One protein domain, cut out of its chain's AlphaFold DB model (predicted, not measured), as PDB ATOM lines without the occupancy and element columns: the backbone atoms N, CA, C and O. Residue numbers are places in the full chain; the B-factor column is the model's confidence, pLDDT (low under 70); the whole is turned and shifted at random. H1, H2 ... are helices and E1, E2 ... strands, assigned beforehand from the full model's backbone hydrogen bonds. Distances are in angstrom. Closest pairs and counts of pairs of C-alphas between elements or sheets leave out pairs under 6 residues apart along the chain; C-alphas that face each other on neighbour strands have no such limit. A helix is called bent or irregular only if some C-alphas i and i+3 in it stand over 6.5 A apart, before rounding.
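This is residues 10 to 49 and 89 to 157 of the 165 residues of an uncharacterized protein of Synechococcus sp. A15-44 (UniProt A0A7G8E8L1). A small three-stranded parallel sheet has H2 over one face and H3 over the other; H1 lies beside H2 and grazes the sheet. After H3 a long stretch without named elements, residues 126 to 145, first folds back alongside H3 and then leads away from this body to H4, where residues 145 to 151, of which 146 to 151 belong to H4, stick out free. The 109 printed residues include four named helices and three named strands, in the order E1 H1 E2 H2 E3 H3 H4; the sheet's order is E1 E2 E3, and the class is mixed. The whole is loose, with a radius of gyration of the C-alphas of 17.0 A and spans of 50 by 34 by 24 A.

E1, residues 10 to 14, and E2, residues 39 to 46, are parallel neighbours, with N 12 and O 41 within hydrogen-bond range at 2.9 A. H1, residues 23 to 36, makes with them a strand-helix-strand unit, two parallel neighbour strands with a helix between along the chain, and its crossover is right-handed. H1 only grazes the sheet; its closest C-alphas to E2 are Glu 33 and Gln 39, 5.8 A. H2, residues 89 to 102, touches H1, closest at the C-alphas of Ala 26 and Trp 95, 6.0 A, at a shallow tilt of 16 degrees, the same way. H2 is irregular, with C-alphas 98 and 101 9.4 A apart. E3, residues 103 to 107, is parallel to E2, with N 46 and O 106 at 2.8 A. H2 is over E2 and E3 at a height over the sheet of 7.9 A. H3, residues 114 to 125, is on the opposite face, over E2, at 9.5 A. H4, residues 146 to 155, is not on the sheet. Every O i to N i+4 pair is within hydrogen-bond range in H1, H3 and H4; in H2, 8 of 10.

E1 begins at C-alpha 10 (0.675, -16.856, -48.003) and measures 13.1 A, E2 22.6 A and E3 13.6 A. H1 measures 19.9 A, H2 17.5 A, H3 16.7 A and H4 14.1 A, ending at C-alpha 155 (21.883, -37.665, -18.416).

The farthest C-alphas, of Asp 127 and His 157, are 52.3 A apart. Residues 50 to 88 are not printed, and C-alphas 49 and 89 are 8.5 A apart across the cut. The link from H3 to H4 is long, with 20 residues. Mean pLDDT of the printed part is 74.2; residues 10 to 23, 126 to 143 and 157 are under 70.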
ATOM      1  N   VAL A  10       0.505 -16.157 -49.277       60.00
ATOM      2  CA  VAL A  10       0.675 -16.856 -48.003       60.00
ATOM      3  C   VAL A  10       2.026 -16.469 -47.412       60.00
ATOM      4  O   VAL A  10       3.082 -16.619 -48.033       60.00
ATOM      5  N   GLY A  11       1.989 -15.960 -46.180       55.25
ATOM      6  CA  GLY A  11       3.181 -15.643 -45.402       55.25
ATOM      7  C   GLY A  11       3.741 -16.887 -44.714       55.25
ATOM      8  O   GLY A  11       3.047 -17.535 -43.932       55.25
ATOM      9  N   PHE A  12       5.015 -17.191 -44.955       57.06
ATOM     10  CA  PHE A  12       5.745 -18.242 -44.248       57.06
ATOM     11  C   PHE A  12       6.805 -17.633 -43.330       57.06
ATOM     12  O   PHE A  12       7.548 -16.722 -43.708       57.06
ATOM     13  N   VAL A  13       6.902 -18.174 -42.114       55.50
ATOM     14  CA  VAL A  13       7.913 -17.766 -41.134       55.50
ATOM     15  C   VAL A  13       8.991 -18.819 -41.035       55.50
ATOM     16  O   VAL A  13       8.725 -19.973 -40.699       55.50
ATOM     17  N   LEU A  14      10.227 -18.379 -41.232       57.06
ATOM     18  CA  LEU A  14      11.401 -19.160 -40.888       57.06
ATOM     19  C   LEU A  14      11.909 -18.684 -39.530       57.06
ATOM     20  O   LEU A  14      12.492 -17.607 -39.407       57.06
ATOM     21  N   ASN A  15      11.646 -19.487 -38.502       58.66
ATOM     22  CA  ASN A  15      12.312 -19.355 -37.210       58.66
ATOM     23  C   ASN A  15      13.677 -20.064 -37.260       58.66
ATOM     24  O   ASN A  15      13.914 -20.906 -38.125       58.66
ATOM     25  N   GLU A  16      14.531 -19.776 -36.283       54.19
ATOM     26  CA  GLU A  16      15.848 -20.359 -36.031       54.19
ATOM     27  C   GLU A  16      15.902 -21.887 -36.207       54.19
ATOM     28  O   GLU A  16      16.878 -22.452 -36.700       54.19
ATOM     29  N   SER A  17      14.809 -22.570 -35.867       50.16
ATOM     30  CA  SER A  17      14.625 -24.012 -36.021       50.16
ATOM     31  C   SER A  17      14.463 -24.502 -37.462       50.16
ATOM     32  O   SER A  17      14.380 -25.705 -37.644       50.16
ATOM     33  N   LEU A  18      14.411 -23.640 -38.476       53.19
ATOM     34  CA  LEU A  18      14.275 -24.033 -39.885       53.19
ATOM     35  C   LEU A  18      15.501 -23.658 -40.720       53.19
ATOM     36  O   LEU A  18      15.552 -23.996 -41.894       53.19
ATOM     37  N   HIS A  19      16.517 -23.016 -40.133       52.88
ATOM     38  CA  HIS A  19      17.739 -22.663 -40.861       52.88
ATOM     39  C   HIS A  19      18.457 -23.900 -41.416       52.88
ATOM     40  O   HIS A  19      18.905 -23.908 -42.557       52.88
ATOM     41  N   HIS A  20      18.439 -25.003 -40.668       59.31
ATOM     42  CA  HIS A  20      18.993 -26.270 -41.130       59.31
ATOM     43  C   HIS A  20      18.212 -26.908 -42.296       59.31
ATOM     44  O   HIS A  20      18.680 -27.911 -42.830       59.31
ATOM     45  N   LEU A  21      17.057 -26.364 -42.706       61.66
ATOM     46  CA  LEU A  21      16.369 -26.724 -43.945       61.66
ATOM     47  C   LEU A  21      16.965 -25.892 -45.090       61.66
ATOM     48  O   LEU A  21      16.618 -24.740 -45.347       61.66
ATOM     49  N   HIS A  22      17.942 -26.520 -45.725       64.94
ATOM     50  CA  HIS A  22      18.809 -26.027 -46.786       64.94
ATOM     51  C   HIS A  22      18.045 -25.904 -48.119       64.94
ATOM     52  O   HIS A  22      16.856 -26.229 -48.199       64.94
ATOM     53  N   SER A  23      18.740 -25.463 -49.175       64.38
ATOM     54  CA  SER A  23      18.250 -25.285 -50.556       64.38
ATOM     55  C   SER A  23      17.118 -26.222 -51.055       64.38
ATOM     56  O   SER A  23      16.189 -25.709 -51.693       64.38
ATOM     57  N   PRO A  24      17.085 -27.545 -50.760       74.88
ATOM     58  CA  PRO A  24      15.976 -28.411 -51.176       74.88
ATOM     59  C   PRO A  24      14.593 -27.963 -50.678       74.88
ATOM     60  O   PRO A  24      13.596 -28.127 -51.383       74.88
ATOM     61  N   PHE A  25      14.515 -27.367 -49.485       79.06
ATOM     62  CA  PHE A  25      13.248 -26.913 -48.915       79.06
ATOM     63  C   PHE A  25      12.780 -25.601 -49.555       79.06
ATOM     64  O   PHE A  25      11.624 -25.498 -49.965       79.06
ATOM     65  N   ALA A  26      13.695 -24.642 -49.736       81.50
ATOM     66  CA  ALA A  26      13.424 -23.409 -50.478       81.50
ATOM     67  C   ALA A  26      12.946 -23.711 -51.911       81.50
ATOM     68  O   ALA A  26      11.944 -23.164 -52.368       81.50
ATOM     69  N   SER A  27      13.608 -24.660 -52.581       85.69
ATOM     70  CA  SER A  27      13.234 -25.121 -53.923       85.69
ATOM     71  C   SER A  27      11.851 -25.779 -53.947       85.69
ATOM     72  O   SER A  27      11.065 -25.523 -54.853       85.69
ATOM     73  N   SER A  28      11.523 -26.596 -52.940       85.31
ATOM     74  CA  SER A  28      10.202 -27.233 -52.822       85.31
ATOM     75  C   SER A  28       9.081 -26.207 -52.645       85.31
ATOM     76  O   SER A  28       8.041 -26.316 -53.290       85.31
ATOM     77  N   LEU A  29       9.298 -25.180 -51.817       84.00
ATOM     78  CA  LEU A  29       8.333 -24.089 -51.656       84.00
ATOM     79  C   LEU A  29       8.180 -23.273 -52.940       84.00
ATOM     80  O   LEU A  29       7.061 -22.938 -53.310       84.00
ATOM     81  N   LYS A  30       9.276 -23.011 -53.659       86.81
ATOM     82  CA  LYS A  30       9.208 -22.318 -54.947       86.81
ATOM     83  C   LYS A  30       8.394 -23.104 -55.981       86.81
ATOM     84  O   LYS A  30       7.526 -22.540 -56.636       86.81
ATOM     85  N   GLN A  31       8.595 -24.420 -56.057       86.94
ATOM     86  CA  GLN A  31       7.781 -25.290 -56.913       86.94
ATOM     87  C   GLN A  31       6.304 -25.300 -56.498       86.94
ATOM     88  O   GLN A  31       5.424 -25.413 -57.350       86.94
ATOM     89  N   PHE A  32       6.013 -25.211 -55.199       84.50
ATOM     90  CA  PHE A  32       4.638 -25.089 -54.721       84.50
ATOM     91  C   PHE A  32       4.006 -23.761 -55.158       84.50
ATOM     92  O   PHE A  32       2.894 -23.791 -55.682       84.50
ATOM     93  N   GLU A  33       4.702 -22.628 -55.005       85.00
ATOM     94  CA  GLU A  33       4.258 -21.309 -55.497       85.00
ATOM     95  C   GLU A  33       3.915 -21.371 -56.995       85.00
ATOM     96  O   GLU A  33       2.820 -20.988 -57.399       85.00
ATOM     97  N   GLU A  34       4.794 -21.958 -57.812       88.00
ATOM     98  CA  GLU A  34       4.595 -22.092 -59.263       88.00
ATOM     99  C   GLU A  34       3.372 -22.946 -59.636       88.00
ATOM    100  O   GLU A  34       2.668 -22.635 -60.597       88.00
ATOM    101  N   ARG A  35       3.102 -24.024 -58.889       88.19
ATOM    102  CA  ARG A  35       1.982 -24.945 -59.163       88.19
ATOM    103  C   ARG A  35       0.643 -24.445 -58.645       88.19
ATOM    104  O   ARG A  35      -0.387 -24.742 -59.242       88.19
ATOM    105  N   SER A  36       0.656 -23.772 -57.501       81.44
ATOM    106  CA  SER A  36      -0.555 -23.298 -56.825       81.44
ATOM    107  C   SER A  36      -0.965 -21.896 -57.256       81.44
ATOM    108  O   SER A  36      -2.100 -21.510 -57.003       81.44
ATOM    109  N   GLN A  37      -0.058 -21.149 -57.898       82.44
ATOM    110  CA  GLN A  37      -0.207 -19.722 -58.196       82.44
ATOM    111  C   GLN A  37      -0.378 -18.852 -56.936       82.44
ATOM    112  O   GLN A  37      -0.786 -17.698 -57.039       82.44
ATOM    113  N   ILE A  38      -0.032 -19.386 -55.760       79.00
ATOM    114  CA  ILE A  38      -0.054 -18.679 -54.479       79.00
ATOM    115  C   ILE A  38       1.317 -18.055 -54.247       79.00
ATOM    116  O   ILE A  38       2.305 -18.783 -54.131       79.00
ATOM    117  N   GLN A  39       1.379 -16.730 -54.115       83.12
ATOM    118  CA  GLN A  39       2.639 -16.035 -53.846       83.12
ATOM    119  C   GLN A  39       3.127 -16.322 -52.421       83.12
ATOM    120  O   GLN A  39       2.409 -16.126 -51.439       83.12
ATOM    121  N   ILE A  40       4.385 -16.729 -52.285       82.56
ATOM    122  CA  ILE A  40       5.023 -17.012 -51.003       82.56
ATOM    123  C   ILE A  40       5.879 -15.821 -50.583       82.56
ATOM    124  O   ILE A  40       6.850 -15.466 -51.251       82.56
ATOM    125  N   LYS A  41       5.564 -15.247 -49.418       83.81
ATOM    126  CA  LYS A  41       6.371 -14.202 -48.769       83.81
ATOM    127  C   LYS A  41       7.118 -14.808 -47.575       83.81
ATOM    128  O   LYS A  41       6.499 -15.305 -46.635       83.81
ATOM    129  N   ILE A  42       8.450 -14.766 -47.594       85.44
ATOM    130  CA  ILE A  42       9.319 -15.313 -46.543       85.44
ATOM    131  C   ILE A  42       9.703 -14.216 -45.547       85.44
ATOM    132  O   ILE A  42      10.277 -13.190 -45.919       85.44
ATOM    133  N   LYS A  43       9.447 -14.458 -44.259       85.88
ATOM    134  CA  LYS A  43       9.905 -13.606 -43.151       85.88
ATOM    135  C   LYS A  43      10.927 -14.372 -42.314       85.88
ATOM    136  O   LYS A  43      10.582 -15.360 -41.663       85.88
ATOM    137  N   ALA A  44      12.179 -13.927 -42.347       86.69
ATOM    138  CA  ALA A  44      13.284 -14.541 -41.622       86.69
ATOM    139  C   ALA A  44      13.772 -13.641 -40.486       86.69
ATOM    140  O   ALA A  44      13.906 -12.429 -40.649       86.69
ATOM    141  N   TYR A  45      14.084 -14.243 -39.342       87.38
ATOM    142  CA  TYR A  45      14.676 -13.547 -38.205       87.38
ATOM    143  C   TYR A  45      16.124 -13.994 -38.037       87.38
ATOM    144  O   TYR A  45      16.387 -15.176 -37.845       87.38
ATOM    145  N   ALA A  46      17.052 -13.048 -38.141       87.62
ATOM    146  CA  ALA A  46      18.477 -13.272 -37.958       87.62
ATOM    147  C   ALA A  46      18.919 -12.722 -36.604       87.62
ATOM    148  O   ALA A  46      18.456 -11.667 -36.169       87.62
ATOM    149  N   ARG A  47      19.841 -13.423 -35.955       86.38
ATOM    150  CA  ARG A  47      20.357 -13.082 -34.630       86.38
ATOM    151  C   ARG A  47      21.877 -12.949 -34.662       86.38
ATOM    152  O   ARG A  47      22.534 -13.510 -35.538       86.38
ATOM    153  N   ASN A  48      22.473 -12.255 -33.701       88.19
ATOM    154  CA  ASN A  48      23.909 -12.284 -33.492       88.19
ATOM    155  C   ASN A  48      24.406 -13.737 -33.506       88.19
ATOM    156  O   ASN A  48      23.921 -14.595 -32.768       88.19
ATOM    157  N   HIS A  49      25.370 -14.009 -34.382       85.38
ATOM    158  CA  HIS A  49      25.847 -15.358 -34.656       85.38
ATOM    159  C   HIS A  49      26.395 -16.046 -33.397       85.38
ATOM    160  O   HIS A  49      26.123 -17.225 -33.164       85.38
ATOM    161  N   GLY A  89      23.973 -18.024 -41.859       84.31
ATOM    162  CA  GLY A  89      23.983 -16.884 -42.780       84.31
ATOM    163  C   GLY A  89      24.078 -17.300 -44.255       84.31
ATOM    164  O   GLY A  89      23.443 -16.678 -45.104       84.31
ATOM    165  N   GLN A  90      24.799 -18.385 -44.565       84.31
ATOM    166  CA  GLN A  90      24.845 -18.940 -45.922       84.31
ATOM    167  C   GLN A  90      23.485 -19.523 -46.322       84.31
ATOM    168  O   GLN A  90      23.031 -19.308 -47.439       84.31
ATOM    169  N   GLN A  91      22.794 -20.185 -45.392       82.06
ATOM    170  CA  GLN A  91      21.445 -20.700 -45.626       82.06
ATOM    171  C   GLN A  91      20.469 -19.541 -45.881       82.06
ATOM    172  O   GLN A  91      19.732 -19.563 -46.861       82.06
ATOM    173  N   LEU A  92      20.505 -18.473 -45.075       85.06
ATOM    174  CA  LEU A  92      19.690 -17.274 -45.324       85.06
ATOM    175  C   LEU A  92      19.954 -16.661 -46.705       85.06
ATOM    176  O   LEU A  92      19.017 -16.202 -47.356       85.06
ATOM    177  N   LYS A  93      21.210 -16.680 -47.164       87.69
ATOM    178  CA  LYS A  93      21.571 -16.230 -48.509       87.69
ATOM    179  C   LYS A  93      20.934 -17.103 -49.594       87.69
ATOM    180  O   LYS A  93      20.328 -16.549 -50.501       87.69
ATOM    181  N   GLU A  94      20.997 -18.430 -49.474       87.00
ATOM    182  CA  GLU A  94      20.349 -19.358 -50.422       87.00
ATOM    183  C   GLU A  94      18.839 -19.102 -50.520       87.00
ATOM    184  O   GLU A  94      18.270 -19.039 -51.608       87.00
ATOM    185  N   TRP A  95      18.178 -18.881 -49.382       87.50
ATOM    186  CA  TRP A  95      16.763 -18.513 -49.360       87.50
ATOM    187  C   TRP A  95      16.504 -17.160 -50.038       87.50
ATOM    188  O   TRP A  95      15.538 -17.024 -50.793       87.50
ATOM    189  N   LYS A  96      17.379 -16.169 -49.826       89.69
ATOM    190  CA  LYS A  96      17.262 -14.849 -50.459       89.69
ATOM    191  C   LYS A  96      17.477 -14.916 -51.969       89.69
ATOM    192  O   LYS A  96      16.839 -14.160 -52.690       89.69
ATOM    193  N   GLU A  97      18.322 -15.817 -52.456       91.56
ATOM    194  CA  GLU A  97      18.528 -16.043 -53.891       91.56
ATOM    195  C   GLU A  97      17.282 -16.643 -54.563       91.56
ATOM    196  O   GLU A  97      16.935 -16.235 -55.671       91.56
ATOM    197  N   VAL A  98      16.571 -17.548 -53.879       90.62
ATOM    198  CA  VAL A  98      15.343 -18.183 -54.398       90.62
ATOM    199  C   VAL A  98      14.143 -17.233 -54.379       90.62
ATOM    200  O   VAL A  98      13.393 -17.164 -55.351       90.62
ATOM    201  N   PHE A  99      13.940 -16.509 -53.276       89.31
ATOM    202  CA  PHE A  99      12.736 -15.694 -53.067       89.31
ATOM    203  C   PHE A  99      12.934 -14.204 -53.349       89.31
ATOM    204  O   PHE A  99      11.949 -13.478 -53.446       89.31
ATOM    205  N   GLN A 100      14.174 -13.738 -53.501       91.44
ATOM    206  CA  GLN A 100      14.513 -12.356 -53.851       91.44
ATOM    207  C   GLN A 100      13.723 -11.352 -52.999       91.44
ATOM    208  O   GLN A 100      13.774 -11.414 -51.767       91.44
ATOM    209  N   ASP A 101      12.989 -10.431 -53.617       90.00
ATOM    210  CA  ASP A 101      12.220  -9.385 -52.936       90.00
ATOM    211  C   ASP A 101      11.056  -9.928 -52.097       90.00
ATOM    212  O   ASP A 101      10.637  -9.277 -51.140       90.00
ATOM    213  N   ASN A 102      10.616 -11.166 -52.346       87.38
ATOM    214  CA  ASN A 102       9.627 -11.845 -51.510       87.38
ATOM    215  C   ASN A 102      10.211 -12.349 -50.179       87.38
ATOM    216  O   ASN A 102       9.461 -12.859 -49.348       87.38
ATOM    217  N   MET A 103      11.517 -12.199 -49.932       89.50
ATOM    218  CA  MET A 103      12.135 -12.489 -48.638       89.50
ATOM    219  C   MET A 103      12.587 -11.221 -47.909       89.50
ATOM    220  O   MET A 103      13.457 -10.479 -48.380       89.50
ATOM    221  N   MET A 104      12.075 -11.046 -46.690       90.06
ATOM    222  CA  MET A 104      12.517 -10.023 -45.743       90.06
ATOM    223  C   MET A 104      13.250 -10.658 -44.565       90.06
ATOM    224  O   MET A 104      12.829 -11.687 -44.035       90.06
ATOM    225  N   THR A 105      14.345 -10.023 -44.149       89.31
ATOM    226  CA  THR A 105      15.127 -10.430 -42.976       89.31
ATOM    227  C   THR A 105      15.045  -9.348 -41.910       89.31
ATOM    228  O   THR A 105      15.221  -8.170 -42.214       89.31
ATOM    229  N   TYR A 106      14.813  -9.750 -40.666       90.25
ATOM    230  CA  TYR A 106      14.714  -8.859 -39.515       90.25
ATOM    231  C   TYR A 106      15.766  -9.217 -38.467       90.25
ATOM    232  O   TYR A 106      16.081 -10.390 -38.277       90.25
ATOM    233  N   ASN A 107      16.290  -8.214 -37.763       89.69
ATOM    234  CA  ASN A 107      17.237  -8.433 -36.674       89.69
ATOM    235  C   ASN A 107      16.485  -8.771 -35.379       89.69
ATOM    236  O   ASN A 107      15.857  -7.899 -34.781       89.69
ATOM    237  N   TYR A 108      16.566 -10.028 -34.949       88.31
ATOM    238  CA  TYR A 108      15.922 -10.536 -33.742       88.31
ATOM    239  C   TYR A 108      16.360  -9.781 -32.484       88.31
ATOM    240  O   TYR A 108      15.527  -9.489 -31.632       88.31
ATOM    241  N   ASP A 109      17.643  -9.429 -32.368       86.88
ATOM    242  CA  ASP A 109      18.188  -8.810 -31.153       86.88
ATOM    243  C   ASP A 109      17.708  -7.365 -30.953       86.88
ATOM    244  O   ASP A 109      17.750  -6.852 -29.837       86.88
ATOM    245  N   LEU A 110      17.228  -6.712 -32.016       91.00
ATOM    246  CA  LEU A 110      16.661  -5.361 -31.955       91.00
ATOM    247  C   LEU A 110      15.141  -5.356 -31.751       91.00
ATOM    248  O   LEU A 110      14.549  -4.295 -31.560       91.00
ATOM    249  N   ILE A 111      14.496  -6.523 -31.799       88.00
ATOM    250  CA  ILE A 111      13.049  -6.643 -31.652       88.00
ATOM    251  C   ILE A 111      12.719  -6.966 -30.197       88.00
ATOM    252  O   ILE A 111      12.921  -8.082 -29.723       88.00
ATOM    253  N   GLU A 112      12.125  -5.999 -29.500       85.56
ATOM    254  CA  GLU A 112      11.715  -6.159 -28.099       85.56
ATOM    255  C   GLU A 112      10.707  -7.306 -27.914       85.56
ATOM    256  O   GLU A 112      10.817  -8.120 -26.992       85.56
ATOM    257  N   ASN A 113       9.726  -7.402 -28.818       83.62
ATOM    258  CA  ASN A 113       8.720  -8.452 -28.795       83.62
ATOM    259  C   ASN A 113       8.482  -9.032 -30.191       83.62
ATOM    260  O   ASN A 113       7.720  -8.496 -30.996       83.62
ATOM    261  N   ILE A 114       9.120 -10.177 -30.439       82.25
ATOM    262  CA  ILE A 114       9.055 -10.905 -31.707       82.25
ATOM    263  C   ILE A 114       7.632 -11.296 -32.108       82.25
ATOM    264  O   ILE A 114       7.291 -11.262 -33.287       82.25
ATOM    265  N   VAL A 115       6.791 -11.630 -31.125       80.25
ATOM    266  CA  VAL A 115       5.400 -12.009 -31.369       80.25
ATOM    267  C   VAL A 115       4.653 -10.792 -31.891       80.25
ATOM    268  O   VAL A 115       4.122 -10.851 -32.989       80.25
ATOM    269  N   ILE A 116       4.689  -9.666 -31.175       80.75
ATOM    270  CA  ILE A 116       4.018  -8.427 -31.607       80.75
ATOM    271  C   ILE A 116       4.531  -7.972 -32.978       80.75
ATOM    272  O   ILE A 116       3.735  -7.619 -33.845       80.75
ATOM    273  N   HIS A 117       5.845  -8.017 -33.201       84.69
ATOM    274  CA  HIS A 117       6.435  -7.670 -34.491       84.69
ATOM    275  C   HIS A 117       5.883  -8.541 -35.628       84.69
ATOM    276  O   HIS A 117       5.441  -8.020 -36.650       84.69
ATOM    277  N   PHE A 118       5.837  -9.862 -35.436       81.62
ATOM    278  CA  PHE A 118       5.274 -10.779 -36.421       81.62
ATOM    279  C   PHE A 118       3.784 -10.521 -36.683       81.62
ATOM    280  O   PHE A 118       3.357 -10.466 -37.833       81.62
ATOM    281  N   GLN A 119       3.001 -10.306 -35.625       79.56
ATOM    282  CA  GLN A 119       1.581  -9.970 -35.736       79.56
ATOM    283  C   GLN A 119       1.364  -8.689 -36.553       79.56
ATOM    284  O   GLN A 119       0.435  -8.618 -37.354       79.56
ATOM    285  N   ASN A 120       2.231  -7.690 -36.379       82.50
ATOM    286  CA  ASN A 120       2.169  -6.444 -37.136       82.50
ATOM    287  C   ASN A 120       2.507  -6.644 -38.618       82.50
ATOM    288  O   ASN A 120       1.824  -6.058 -39.453       82.50
ATOM    289  N   ILE A 121       3.489  -7.493 -38.949       83.69
ATOM    290  CA  ILE A 121       3.776  -7.858 -40.347       83.69
ATOM    291  C   ILE A 121       2.535  -8.475 -40.990       83.69
ATOM    292  O   ILE A 121       2.083  -7.982 -42.019       83.69
ATOM    293  N   LEU A 122       1.945  -9.494 -40.352       75.81
ATOM    294  CA  LEU A 122       0.752 -10.155 -40.884       75.81
ATOM    295  C   LEU A 122      -0.391  -9.163 -41.121       75.81
ATOM    296  O   LEU A 122      -1.015  -9.204 -42.170       75.81
ATOM    297  N   ARG A 123      -0.623  -8.238 -40.179       74.38
ATOM    298  CA  ARG A 123      -1.653  -7.195 -40.309       74.38
ATOM    299  C   ARG A 123      -1.387  -6.223 -41.449       74.38
ATOM    300  O   ARG A 123      -2.333  -5.796 -42.092       74.38
ATOM    301  N   SER A 124      -0.129  -5.837 -41.661       77.06
ATOM    302  CA  SER A 124       0.238  -4.912 -42.740       77.06
ATOM    303  C   SER A 124       0.120  -5.534 -44.129       77.06
ATOM    304  O   SER A 124      -0.025  -4.808 -45.104       77.06
ATOM    305  N   GLU A 125       0.189  -6.865 -44.208       72.69
ATOM    306  CA  GLU A 125       0.104  -7.624 -45.459       72.69
ATOM    307  C   GLU A 125      -1.294  -8.200 -45.711       72.69
ATOM    308  O   GLU A 125      -1.563  -8.672 -46.808       72.69
ATOM    309  N   SER A 126      -2.189  -8.164 -44.720       64.62
ATOM    310  CA  SER A 126      -3.584  -8.570 -44.866       64.62
ATOM    311  C   SER A 126      -4.489  -7.348 -45.024       64.62
ATOM    312  O   SER A 126      -4.621  -6.564 -44.084       64.62
ATOM    313  N   ASP A 127      -5.226  -7.248 -46.131       57.50
ATOM    314  CA  ASP A 127      -6.315  -6.261 -46.272       57.50
ATOM    315  C   ASP A 127      -7.422  -6.454 -45.211       57.50
ATOM    316  O   ASP A 127      -8.171  -5.534 -44.879       57.50
ATOM    317  N   ASN A 128      -7.500  -7.652 -44.620       49.12
ATOM    318  CA  ASN A 128      -8.417  -7.987 -43.538       49.12
ATOM    319  C   ASN A 128      -7.760  -7.821 -42.160       49.12
ATOM    320  O   ASN A 128      -7.086  -8.717 -41.656       49.12
ATOM    321  N   GLN A 129      -8.066  -6.706 -41.492       47.62
ATOM    322  CA  GLN A 129      -7.639  -6.347 -40.128       47.62
ATOM    323  C   GLN A 129      -8.131  -7.294 -38.997       47.62
ATOM    324  O   GLN A 129      -8.091  -6.930 -37.823       47.62
ATOM    325  N   LEU A 130      -8.615  -8.502 -39.302       42.47
ATOM    326  CA  LEU A 130      -9.455  -9.311 -38.405       42.47
ATOM    327  C   LEU A 130      -8.775 -10.523 -37.754       42.47
ATOM    328  O   LEU A 130      -9.464 -11.398 -37.236       42.47
ATOM    329  N   VAL A 131      -7.443 -10.577 -37.681       44.12
ATOM    330  CA  VAL A 131      -6.797 -11.541 -36.772       44.12
ATOM    331  C   VAL A 131      -6.577 -10.875 -35.411       44.12
ATOM    332  O   VAL A 131      -5.546 -10.249 -35.134       44.12
ATOM    333  N   ALA A 132      -7.594 -10.982 -34.552       43.75
ATOM    334  CA  ALA A 132      -7.492 -10.670 -33.132       43.75
ATOM    335  C   ALA A 132      -6.582 -11.716 -32.474       43.75
ATOM    336  O   ALA A 132      -7.009 -12.803 -32.099       43.75
ATOM    337  N   LEU A 133      -5.292 -11.409 -32.403       47.91
ATOM    338  CA  LEU A 133      -4.316 -12.291 -31.784       47.91
ATOM    339  C   LEU A 133      -4.334 -12.028 -30.283       47.91
ATOM    340  O   LEU A 133      -3.901 -10.969 -29.823       47.91
ATOM    341  N   GLU A 134      -4.868 -12.983 -29.524       47.69
ATOM    342  CA  GLU A 134      -4.778 -12.949 -28.071       47.69
ATOM    343  C   GLU A 134      -3.310 -12.829 -27.657       47.69
ATOM    344  O   GLU A 134      -2.422 -13.519 -28.172       47.69
ATOM    345  N   LYS A 135      -3.054 -11.914 -26.720       45.16
ATOM    346  CA  LYS A 135      -1.742 -11.668 -26.122       45.16
ATOM    347  C   LYS A 135      -1.365 -12.880 -25.266       45.16
ATOM    348  O   LYS A 135      -1.449 -12.852 -24.042       45.16
ATOM    349  N   THR A 136      -0.971 -13.977 -25.899       47.84
ATOM    350  CA  THR A 136      -0.459 -15.135 -25.177       47.84
ATOM    351  C   THR A 136       0.960 -14.807 -24.722       47.84
ATOM    352  O   THR A 136       1.877 -14.587 -25.507       47.84
ATOM    353  N   THR A 137       1.155 -14.740 -23.408       45.75
ATOM    354  CA  THR A 137       2.472 -14.576 -22.768       45.75
ATOM    355  C   THR A 137       3.290 -15.872 -22.779       45.75
ATOM    356  O   THR A 137       4.368 -15.944 -22.186       45.75
ATOM    357  N   VAL A 138       2.800 -16.912 -23.463       43.94
ATOM    358  CA  VAL A 138       3.424 -18.231 -23.524       43.94
ATOM    359  C   VAL A 138       4.626 -18.178 -24.462       43.94
ATOM    360  O   VAL A 138       4.545 -18.431 -25.660       43.94
ATOM    361  N   ARG A 139       5.786 -17.854 -23.893       46.94
ATOM    362  CA  ARG A 139       7.079 -17.986 -24.565       46.94
ATOM    363  C   ARG A 139       7.473 -19.470 -24.568       46.94
ATOM    364  O   ARG A 139       8.067 -19.957 -23.606       46.94
ATOM    365  N   SER A 140       7.121 -20.210 -25.620       53.19
ATOM    366  CA  SER A 140       7.677 -21.552 -25.847       53.19
ATOM    367  C   SER A 140       9.150 -21.437 -26.287       53.19
ATOM    368  O   SER A 140       9.573 -20.404 -26.802       53.19
ATOM    369  N   ASN A 141       9.963 -22.466 -26.027       54.84
ATOM    370  CA  ASN A 141      11.401 -22.533 -26.365       54.84
ATOM    371  C   ASN A 141      12.366 -21.652 -25.548       54.84
ATOM    372  O   ASN A 141      13.444 -21.299 -26.025       54.84
ATOM    373  N   LYS A 142      12.063 -21.351 -24.279       62.91
ATOM    374  CA  LYS A 142      13.077 -20.762 -23.388       62.91
ATOM    375  C   LYS A 142      14.223 -21.759 -23.168       62.91
ATOM    376  O   LYS A 142      13.988 -22.905 -22.775       62.91
ATOM    377  N   THR A 143      15.458 -21.325 -23.410       61.66
ATOM    378  CA  THR A 143      16.649 -22.103 -23.045       61.66
ATOM    379  C   THR A 143      16.633 -22.385 -21.546       61.66
ATOM    380  O   THR A 143      16.455 -21.439 -20.772       61.66
ATOM    381  N   PRO A 144      16.740 -23.663 -21.126       72.50
ATOM    382  CA  PRO A 144      16.725 -24.009 -19.712       72.50
ATOM    383  C   PRO A 144      17.818 -23.282 -18.926       72.50
ATOM    384  O   PRO A 144      18.845 -22.891 -19.487       72.50
ATOM    385  N   GLY A 145      17.597 -23.136 -17.618       74.31
ATOM    386  CA  GLY A 145      18.624 -22.684 -16.682       74.31
ATOM    387  C   GLY A 145      19.859 -23.588 -16.708       74.31
ATOM    388  O   GLY A 145      19.813 -24.723 -17.192       74.31
ATOM    389  N   MET A 146      20.986 -23.063 -16.224       72.19
ATOM    390  CA  MET A 146      22.273 -23.762 -16.299       72.19
ATOM    391  C   MET A 146      22.274 -25.073 -15.501       72.19
ATOM    392  O   MET A 146      22.808 -26.073 -15.965       72.19
ATOM    393  N   ASP A 147      21.604 -25.084 -14.352       73.31
ATOM    394  CA  ASP A 147      21.315 -26.262 -13.531       73.31
ATOM    395  C   ASP A 147      20.678 -27.393 -14.353       73.31
ATOM    396  O   ASP A 147      21.164 -28.525 -14.380       73.31
ATOM    397  N   ARG A 148      19.635 -27.064 -15.117       74.25
ATOM    398  CA  ARG A 148      18.915 -28.029 -15.946       74.25
ATOM    399  C   ARG A 148      19.733 -28.462 -17.160       74.25
ATOM    400  O   ARG A 148      19.645 -29.617 -17.568       74.25
ATOM    401  N   LEU A 149      20.547 -27.571 -17.725       75.44
ATOM    402  CA  LEU A 149      21.461 -27.913 -18.820       75.44
ATOM    403  C   LEU A 149      22.566 -28.875 -18.376       75.44
ATOM    404  O   LEU A 149      22.884 -29.791 -19.129       75.44
ATOM    405  N   VAL A 150      23.110 -28.718 -17.165       74.81
ATOM    406  CA  VAL A 150      24.089 -29.658 -16.594       74.81
ATOM    407  C   VAL A 150      23.459 -31.037 -16.403       74.81
ATOM    408  O   VAL A 150      24.051 -32.035 -16.812       74.81
ATOM    409  N   LEU A 151      22.232 -31.104 -15.875       75.81
ATOM    410  CA  LEU A 151      21.501 -32.370 -15.748       75.81
ATOM    411  C   LEU A 151      21.257 -33.035 -17.106       75.81
ATOM    412  O   LEU A 151      21.478 -34.235 -17.238       75.81
ATOM    413  N   HIS A 152      20.865 -32.271 -18.131       76.75
ATOM    414  CA  HIS A 152      20.743 -32.798 -19.492       76.75
ATOM    415  C   HIS A 152      22.083 -33.301 -20.033       76.75
ATOM    416  O   HIS A 152      22.132 -34.387 -20.599       76.75
ATOM    417  N   ALA A 153      23.167 -32.548 -19.840       70.69
ATOM    418  CA  ALA A 153      24.493 -32.930 -20.310       70.69
ATOM    419  C   ALA A 153      24.962 -34.252 -19.686       70.69
ATOM    420  O   ALA A 153      25.480 -35.093 -20.418       70.69
ATOM    421  N   LEU A 154      24.742 -34.432 -18.375       75.00
ATOM    422  CA  LEU A 154      25.062 -35.649 -17.624       75.00
ATOM    423  C   LEU A 154      24.160 -36.821 -18.015       75.00
ATOM    424  O   LEU A 154      24.669 -37.886 -18.343       75.00
ATOM    425  N   ALA A 155      22.840 -36.623 -18.038       73.25
ATOM    426  CA  ALA A 155      21.883 -37.665 -18.416       73.25
ATOM    427  C   ALA A 155      22.119 -38.163 -19.845       73.25
ATOM    428  O   ALA A 155      21.984 -39.347 -20.131       73.25
ATOM    429  N   ASN A 156      22.510 -37.260 -20.741       72.94
ATOM    430  CA  ASN A 156      22.825 -37.597 -22.117       72.94
ATOM    431  C   ASN A 156      24.264 -38.115 -22.299       72.94
ATOM    432  O   ASN A 156      24.597 -38.612 -23.381       72.94
ATOM    433  N   HIS A 157      25.128 -38.033 -21.284       62.19
ATOM    434  CA  HIS A 157      26.488 -38.555 -21.346       62.19
ATOM    435  C   HIS A 157      26.451 -40.088 -21.238       62.19
ATOM    436  O   HIS A 157      26.214 -40.641 -20.173       62.19
TER     437      HIS A 157